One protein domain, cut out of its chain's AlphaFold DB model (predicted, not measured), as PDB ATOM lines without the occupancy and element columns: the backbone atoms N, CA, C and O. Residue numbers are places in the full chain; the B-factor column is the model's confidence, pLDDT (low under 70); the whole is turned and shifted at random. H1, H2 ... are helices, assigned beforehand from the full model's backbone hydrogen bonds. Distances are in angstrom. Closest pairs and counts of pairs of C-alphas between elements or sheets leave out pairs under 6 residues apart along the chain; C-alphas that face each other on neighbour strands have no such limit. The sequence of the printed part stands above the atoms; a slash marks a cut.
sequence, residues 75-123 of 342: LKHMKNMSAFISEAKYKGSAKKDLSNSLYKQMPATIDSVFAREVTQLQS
ATOM      1  N   LEU A  75     -15.119  58.576  15.040       89.25
ATOM      2  CA  LEU A  75     -16.378  58.750  15.765       89.25
ATOM      3  C   LEU A  75     -16.744  57.513  16.590       89.25
ATOM      4  O   LEU A  75     -17.176  57.656  17.734       89.25
ATOM      5  N   LYS A  76     -16.497  56.306  16.069       90.75
ATOM      6  CA  LYS A  76     -16.633  55.061  16.845       90.75
ATOM      7  C   LYS A  76     -15.696  55.060  18.050       90.75
ATOM      8  O   LYS A  76     -16.126  54.770  19.165       90.75
ATOM      9  N   HIS A  77     -14.435  55.439  17.847       90.06
ATOM     10  CA  HIS A  77     -13.463  55.554  18.927       90.06
ATOM     11  C   HIS A  77     -13.889  56.593  19.973       90.06
ATOM     12  O   HIS A  77     -13.869  56.295  21.161       90.06
ATOM     13  N   MET A  78     -14.366  57.770  19.553       88.38
ATOM     14  CA  MET A  78     -14.873  58.808  20.458       88.38
ATOM     15  C   MET A  78     -16.108  58.345  21.241       88.38
ATOM     16  O   MET A  78     -16.184  58.584  22.445       88.38
ATOM     17  N   LYS A  79     -17.052  57.639  20.604       89.75
ATOM     18  CA  LYS A  79     -18.211  57.038  21.287       89.75
ATOM     19  C   LYS A  79     -17.770  56.027  22.345       89.75
ATOM     20  O   LYS A  79     -18.259  56.094  23.471       89.75
ATOM     21  N   ASN A  80     -16.799  55.170  22.035       88.69
ATOM     22  CA  ASN A  80     -16.223  54.242  23.012       88.69
ATOM     23  C   ASN A  80     -15.496  54.989  24.144       88.69
ATOM     24  O   ASN A  80     -15.722  54.694  25.314       88.69
ATOM     25  N   MET A  81     -14.702  56.012  23.817       88.00
ATOM     26  CA  MET A  81     -13.980  56.834  24.794       88.00
ATOM     27  C   MET A  81     -14.930  57.582  25.739       88.00
ATOM     28  O   MET A  81     -14.696  57.647  26.945       88.00
ATOM     29  N   SER A  82     -16.055  58.079  25.217       87.31
ATOM     30  CA  SER A  82     -17.079  58.773  26.006       87.31
ATOM     31  C   SER A  82     -17.655  57.907  27.131       87.31
ATOM     32  O   SER A  82     -18.022  58.422  28.187       87.31
ATOM     33  N   ALA A  83     -17.686  56.581  26.953       81.94
ATOM     34  CA  ALA A  83     -18.139  55.664  27.988       81.94
ATOM     35  C   ALA A  83     -17.146  55.573  29.157       81.94
ATOM     36  O   ALA A  83     -17.591  55.431  30.294       81.94
ATOM     37  N   PHE A  84     -15.842  55.688  28.890       80.31
ATOM     38  CA  PHE A  84     -14.797  55.691  29.917       80.31
ATOM     39  C   PHE A  84     -14.707  57.032  30.649       80.31
ATOM     40  O   PHE A  84     -14.499  57.058  31.857       80.31
ATOM     41  N   ILE A  85     -14.916  58.140  29.933       80.81
ATOM     42  CA  ILE A  85     -14.892  59.496  30.507       80.81
ATOM     43  C   ILE A  85     -16.163  59.784  31.327       80.81
ATOM     44  O   ILE A  85     -16.160  60.644  32.206       80.81
ATOM     45  N   SER A  86     -17.266  59.075  31.067       84.88
ATOM     46  CA  SER A  86     -18.527  59.294  31.775       84.88
ATOM     47  C   SER A  86     -18.403  58.992  33.270       84.88
ATOM     48  O   SER A  86     -18.398  57.838  33.708       84.88
ATOM     49  N   GLU A  87     -18.419  60.052  34.073       80.88
ATOM     50  CA  GLU A  87     -18.385  59.978  35.532       80.88
ATOM     51  C   GLU A  87     -19.549  59.150  36.103       80.88
ATOM     52  O   GLU A  87     -19.388  58.449  37.099       80.88
ATOM     53  N   ALA A  88     -20.713  59.165  35.449       84.19
ATOM     54  CA  ALA A  88     -21.864  58.357  35.849       84.19
ATOM     55  C   ALA A  88     -21.575  56.851  35.749       84.19
ATOM     56  O   ALA A  88     -21.953  56.094  36.647       84.19
ATOM     57  N   LYS A  89     -20.879  56.413  34.691       81.75
ATOM     58  CA  LYS A  89     -20.465  55.011  34.531       81.75
ATOM     59  C   LYS A  89     -19.361  54.646  35.525       81.75
ATOM     60  O   LYS A  89     -19.483  53.616  36.183       81.75
ATOM     61  N   TYR A  90     -18.365  55.519  35.702       79.88
ATOM     62  CA  TYR A  90     -17.265  55.331  36.658       79.88
ATOM     63  C   TYR A  90     -17.744  55.250  38.120       79.88
ATOM     64  O   TYR A  90     -17.427  54.311  38.847       79.88
ATOM     65  N   LYS A  91     -18.592  56.187  38.559       85.50
ATOM     66  CA  LYS A  91     -19.213  56.130  39.893       85.50
ATOM     67  C   LYS A  91     -20.206  54.975  40.003       85.50
ATOM     68  O   LYS A  91     -20.434  54.469  41.096       85.50
ATOM     69  N   GLY A  92     -20.818  54.570  38.892       84.69
ATOM     70  CA  GLY A  92     -21.744  53.445  38.829       84.69
ATOM     71  C   GLY A  92     -21.088  52.114  39.196       84.69
ATOM     72  O   GLY A  92     -21.667  51.372  39.988       84.69
ATOM     73  N   SER A  93     -19.890  51.820  38.680       75.88
ATOM     74  CA  SER A  93     -19.134  50.621  39.075       75.88
ATOM     75  C   SER A  93     -18.707  50.691  40.540       75.88
ATOM     76  O   SER A  93     -19.042  49.788  41.296       75.88
ATOM     77  N   ALA A  94     -18.139  51.815  40.988       81.25
ATOM     78  CA  ALA A  94     -17.742  51.991  42.388       81.25
ATOM     79  C   ALA A  94     -18.916  51.825  43.373       81.25
ATOM     80  O   ALA A  94     -18.765  51.230  44.436       81.25
ATOM     81  N   LYS A  95     -20.116  52.306  43.020       82.25
ATOM     82  CA  LYS A  95     -21.335  52.094  43.820       82.25
ATOM     83  C   LYS A  95     -21.770  50.632  43.848       82.25
ATOM     84  O   LYS A  95     -22.235  50.172  44.886       82.25
ATOM     85  N   LYS A  96     -21.647  49.909  42.730       78.44
ATOM     86  CA  LYS A  96     -21.939  48.469  42.675       78.44
ATOM     87  C   LYS A  96     -20.958  47.693  43.546       78.44
ATOM     88  O   LYS A  96     -21.410  46.887  44.353       78.44
ATOM     89  N   ASP A  97     -19.675  48.017  43.469       74.38
ATOM     90  CA  ASP A  97     -18.624  47.385  44.266       74.38
ATOM     91  C   ASP A  97     -18.795  47.690  45.761       74.38
ATOM     92  O   ASP A  97     -18.753  46.780  46.583       74.38
ATOM     93  N   LEU A  98     -19.133  48.934  46.119       74.50
ATOM     94  CA  LEU A  98     -19.477  49.311  47.493       74.50
ATOM     95  C   LEU A  98     -20.733  48.579  47.993       74.50
ATOM     96  O   LEU A  98     -20.811  48.169  49.150       74.50
ATOM     97  N   SER A  99     -21.726  48.399  47.117       68.00
ATOM     98  CA  SER A  99     -22.937  47.645  47.443       68.00
ATOM     99  C   SER A  99     -22.686  46.139  47.563       68.00
ATOM    100  O   SER A  99     -23.439  45.466  48.264       68.00
ATOM    101  N   ASN A 100     -21.624  45.622  46.938       68.94
ATOM    102  CA  ASN A 100     -21.131  44.248  47.053       68.94
ATOM    103  C   ASN A 100     -20.203  44.078  48.268       68.94
ATOM    104  O   ASN A 100     -19.253  43.304  48.235       68.94
ATOM    105  N   SER A 101     -20.473  44.804  49.356       70.44
ATOM    106  CA  SER A 101     -19.805  44.592  50.639       70.44
ATOM    107  C   SER A 101     -19.904  43.118  51.058       70.44
ATOM    108  O   SER A 101     -20.933  42.480  50.824       70.44
ATOM    109  N   LEU A 102     -18.866  42.593  51.718       65.94
ATOM    110  CA  LEU A 102     -18.780  41.207  52.214       65.94
ATOM    111  C   LEU A 102     -20.062  40.757  52.946       65.94
ATOM    112  O   LEU A 102     -20.521  39.629  52.783       65.94
ATOM    113  N   TYR A 103     -20.716  41.674  53.664       63.03
ATOM    114  CA  TYR A 103     -21.980  41.443  54.375       63.03
ATOM    115  C   TYR A 103     -23.193  41.136  53.475       63.03
ATOM    116  O   TYR A 103     -24.190  40.594  53.948       63.03
ATOM    117  N   LYS A 104     -23.149  41.487  52.185       68.25
ATOM    118  CA  LYS A 104     -24.202  41.176  51.206       68.25
ATOM    119  C   LYS A 104     -23.960  39.848  50.483       68.25
ATOM    120  O   LYS A 104     -24.924  39.258  50.008       68.25
ATOM    121  N   GLN A 105     -22.706  39.392  50.412       71.56
ATOM    122  CA  GLN A 105     -22.321  38.096  49.832       71.56
ATOM    123  C   GLN A 105     -22.490  36.929  50.815       71.56
ATOM    124  O   GLN A 105     -22.602  35.783  50.390       71.56
ATOM    125  N   MET A 106     -22.531  37.214  52.119       70.50
ATOM    126  CA  MET A 106     -22.873  36.231  53.146       70.50
ATOM    127  C   MET A 106     -24.311  35.714  52.941       70.50
ATOM    128  O   MET A 106     -25.202  36.515  52.631       70.50
ATOM    129  N   PRO A 107     -24.566  34.403  53.123       75.75
ATOM    130  CA  PRO A 107     -25.919  33.864  53.071       75.75
ATOM    131  C   PRO A 107     -26.787  34.577  54.109       75.75
ATOM    132  O   PRO A 107     -26.348  34.830  55.232       75.75
ATOM    133  N   ALA A 108     -28.008  34.941  53.718       78.94
ATOM    134  CA  ALA A 108     -28.908  35.674  54.593       78.94
ATOM    135  C   ALA A 108     -29.325  34.775  55.767       78.94
ATOM    136  O   ALA A 108     -30.162  33.888  55.621       78.94
ATOM    137  N   THR A 109     -28.714  34.993  56.929       87.94
ATOM    138  CA  THR A 109     -29.146  34.393  58.193       87.94
ATOM    139  C   THR A 109     -30.444  35.052  58.654       87.94
ATOM    140  O   THR A 109     -30.716  36.199  58.285       87.94
ATOM    141  N   ILE A 110     -31.229  34.363  59.486       89.19
ATOM    142  CA  ILE A 110     -32.491  34.884  60.040       89.19
ATOM    143  C   ILE A 110     -32.269  36.256  60.698       89.19
ATOM    144  O   ILE A 110     -32.977  37.210  60.384       89.19
ATOM    145  N   ASP A 111     -31.208  36.393  61.496       87.50
ATOM    146  CA  ASP A 111     -30.859  37.655  62.157       87.50
ATOM    147  C   ASP A 111     -30.510  38.764  61.159       87.50
ATOM    148  O   ASP A 111     -30.869  39.923  61.356       87.50
ATOM    149  N   SER A 112     -29.842  38.428  60.049       85.06
ATOM    150  CA  SER A 112     -29.507  39.406  59.010       85.06
ATOM    151  C   SER A 112     -30.739  39.890  58.242       85.06
ATOM    152  O   SER A 112     -30.798  41.056  57.847       85.06
ATOM    153  N   VAL A 113     -31.731  39.016  58.035       87.44
ATOM    154  CA  VAL A 113     -33.012  39.372  57.412       87.44
ATOM    155  C   VAL A 113     -33.795  40.271  58.359       87.44
ATOM    156  O   VAL A 113     -34.176  41.370  57.962       87.44
ATOM    157  N   PHE A 114     -33.918  39.871  59.625       91.19
ATOM    158  CA  PHE A 114     -34.577  40.669  60.653       91.19
ATOM    159  C   PHE A 114     -33.933  42.054  60.807       91.19
ATOM    160  O   PHE A 114     -34.617  43.075  60.771       91.19
ATOM    161  N   ALA A 115     -32.601  42.129  60.878       88.00
ATOM    162  CA  ALA A 115     -31.887  43.400  60.950       88.00
ATOM    163  C   ALA A 115     -32.146  44.286  59.719       88.00
ATOM    164  O   ALA A 115     -32.293  45.504  59.856       88.00
ATOM    165  N   ARG A 116     -32.242  43.704  58.515       85.50
ATOM    166  CA  ARG A 116     -32.599  44.440  57.289       85.50
ATOM    167  C   ARG A 116     -34.024  44.980  57.351       85.50
ATOM    168  O   ARG A 116     -34.223  46.141  57.001       85.50
ATOM    169  N   GLU A 117     -34.985  44.184  57.807       90.50
ATOM    170  CA  GLU A 117     -36.381  44.608  57.973       90.50
ATOM    171  C   GLU A 117     -36.499  45.752  58.983       90.50
ATOM    172  O   GLU A 117     -37.056  46.803  58.664       90.50
ATOM    173  N   VAL A 118     -35.883  45.609  60.158       92.12
ATOM    174  CA  VAL A 118     -35.851  46.662  61.183       92.12
ATOM    175  C   VAL A 118     -35.197  47.935  60.642       92.12
ATOM    176  O   VAL A 118     -35.731  49.028  60.822       92.12
ATOM    177  N   THR A 119     -34.089  47.810  59.908       88.50
ATOM    178  CA  THR A 119     -33.414  48.961  59.283       88.50
ATOM    179  C   THR A 119     -34.311  49.651  58.249       88.50
ATOM    180  O   THR A 119     -34.346  50.881  58.178       88.50
ATOM    181  N   GLN A 120     -35.060  48.887  57.448       89.81
ATOM    182  CA  GLN A 120     -36.013  49.446  56.486       89.81
ATOM    183  C   GLN A 120     -37.165  50.175  57.185       89.81
ATOM    184  O   GLN A 120     -37.529  51.267  56.748       89.81
ATOM    185  N   LEU A 121     -37.693  49.618  58.279       88.44
ATOM    186  CA  LEU A 121     -38.746  50.239  59.091       88.44
ATOM    187  C   LEU A 121     -38.271  51.534  59.765       88.44
ATOM    188  O   LEU A 121     -39.009  52.515  59.809       88.44
ATOM    189  N   GLN A 122     -37.028  51.569  60.247       89.44
ATOM    190  CA  GLN A 122     -36.429  52.751  60.881       89.44
ATOM    191  C   GLN A 122     -35.998  53.835  59.879       89.44
ATOM    192  O   GLN A 122     -35.731  54.979  60.264       89.44
ATOM    193  N   SER A 123     -35.911  53.512  58.585       94.12
ATOM    194  CA  SER A 123     -35.462  54.458  57.564       94.12
ATOM    195  C   SER A 123     -36.492  55.565  57.339       94.12
ATOM    196  O   SER A 123     -37.538  55.358  56.724       94.12
TER     197      SER A 123
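Overview. This is residues 75 to 123 of the 342 residues of an uncharacterized protein of Gopherus agassizii (Agassiz's desert tortoise) (UniProt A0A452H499). This is an open, hook-like string of helices with no packed core: H1, H2 and the single-turn H3 follow one another along the longest axis, and H4 turns across that axis at the far end, making the short arm of an L. No helix touches another, and the bend between H3 and H4 is made by residues 106 to 109. The printed part has 49 residues with four named helices, in the order H1, H2, H3, H4, and no named strand; the class is all helix. The whole is extended, with a radius of gyration of the C-alphas of 17.7 A, and the C-alphas span 53 by 23 by 12 A.

Along the chain. H1 takes residues 75 to 85 and is 14.8 A long from first to last C-alpha; C-alpha 75 is at (-16.378, 58.750, 15.765). H2 takes residues 87 to 99 and is 17.7 A long, with C-alpha 87 at (-18.385, 59.978, 35.532). H3 is short, residues 102 to 105, and measures 5.3 A. H4 takes residues 110 to 122 and is 18.3 A long, ending with C-alpha 122 at (-36.429, 52.751, 60.881). H2 and H4, with 13 residues each, are the longest helices by residues.

Arrangement. H1 and H2 are close but not clearly touching, with 2 pairs of C-alphas within 8 A; the closest are those of Ala 83 and Lys 89, 7.0 A apart. Their lines stand at a steep tilt of 45 degrees, and they run the same way, with their centres 18.4 A apart. H2 and H3 meet only through their link. H3 and H4 are apart, although they follow each other in the chain. H1 is apart from H3 and from H4, and H2 is apart from H4. Every O i to N i+4 pair is within hydrogen-bond range in H2 and H4, against 5 of 7 in H1, while H3 is too short for such a pair and has its one O i to N i+3 pair within range.

Size, cuts and confidence. The two C-alphas farthest apart are those of Leu 75 and Asp 111, at 53.0 A, and the C-alphas of the first and last printed residues, Leu 75 and Ser 123, are 46.1 A apart. Residues 75 to 102 stand free, of which 75 to 85 belong to H1 and 87 to 99 to H2. Residues 117 to 123 stand free too, of which 117 to 122 belong to H4. The printed part has no cut, and its three links are tight. The mean pLDDT of the printed part is 82.4; it is under 70 at residues 99 to 100 and 102 to 104, and the mean over H3 is 67.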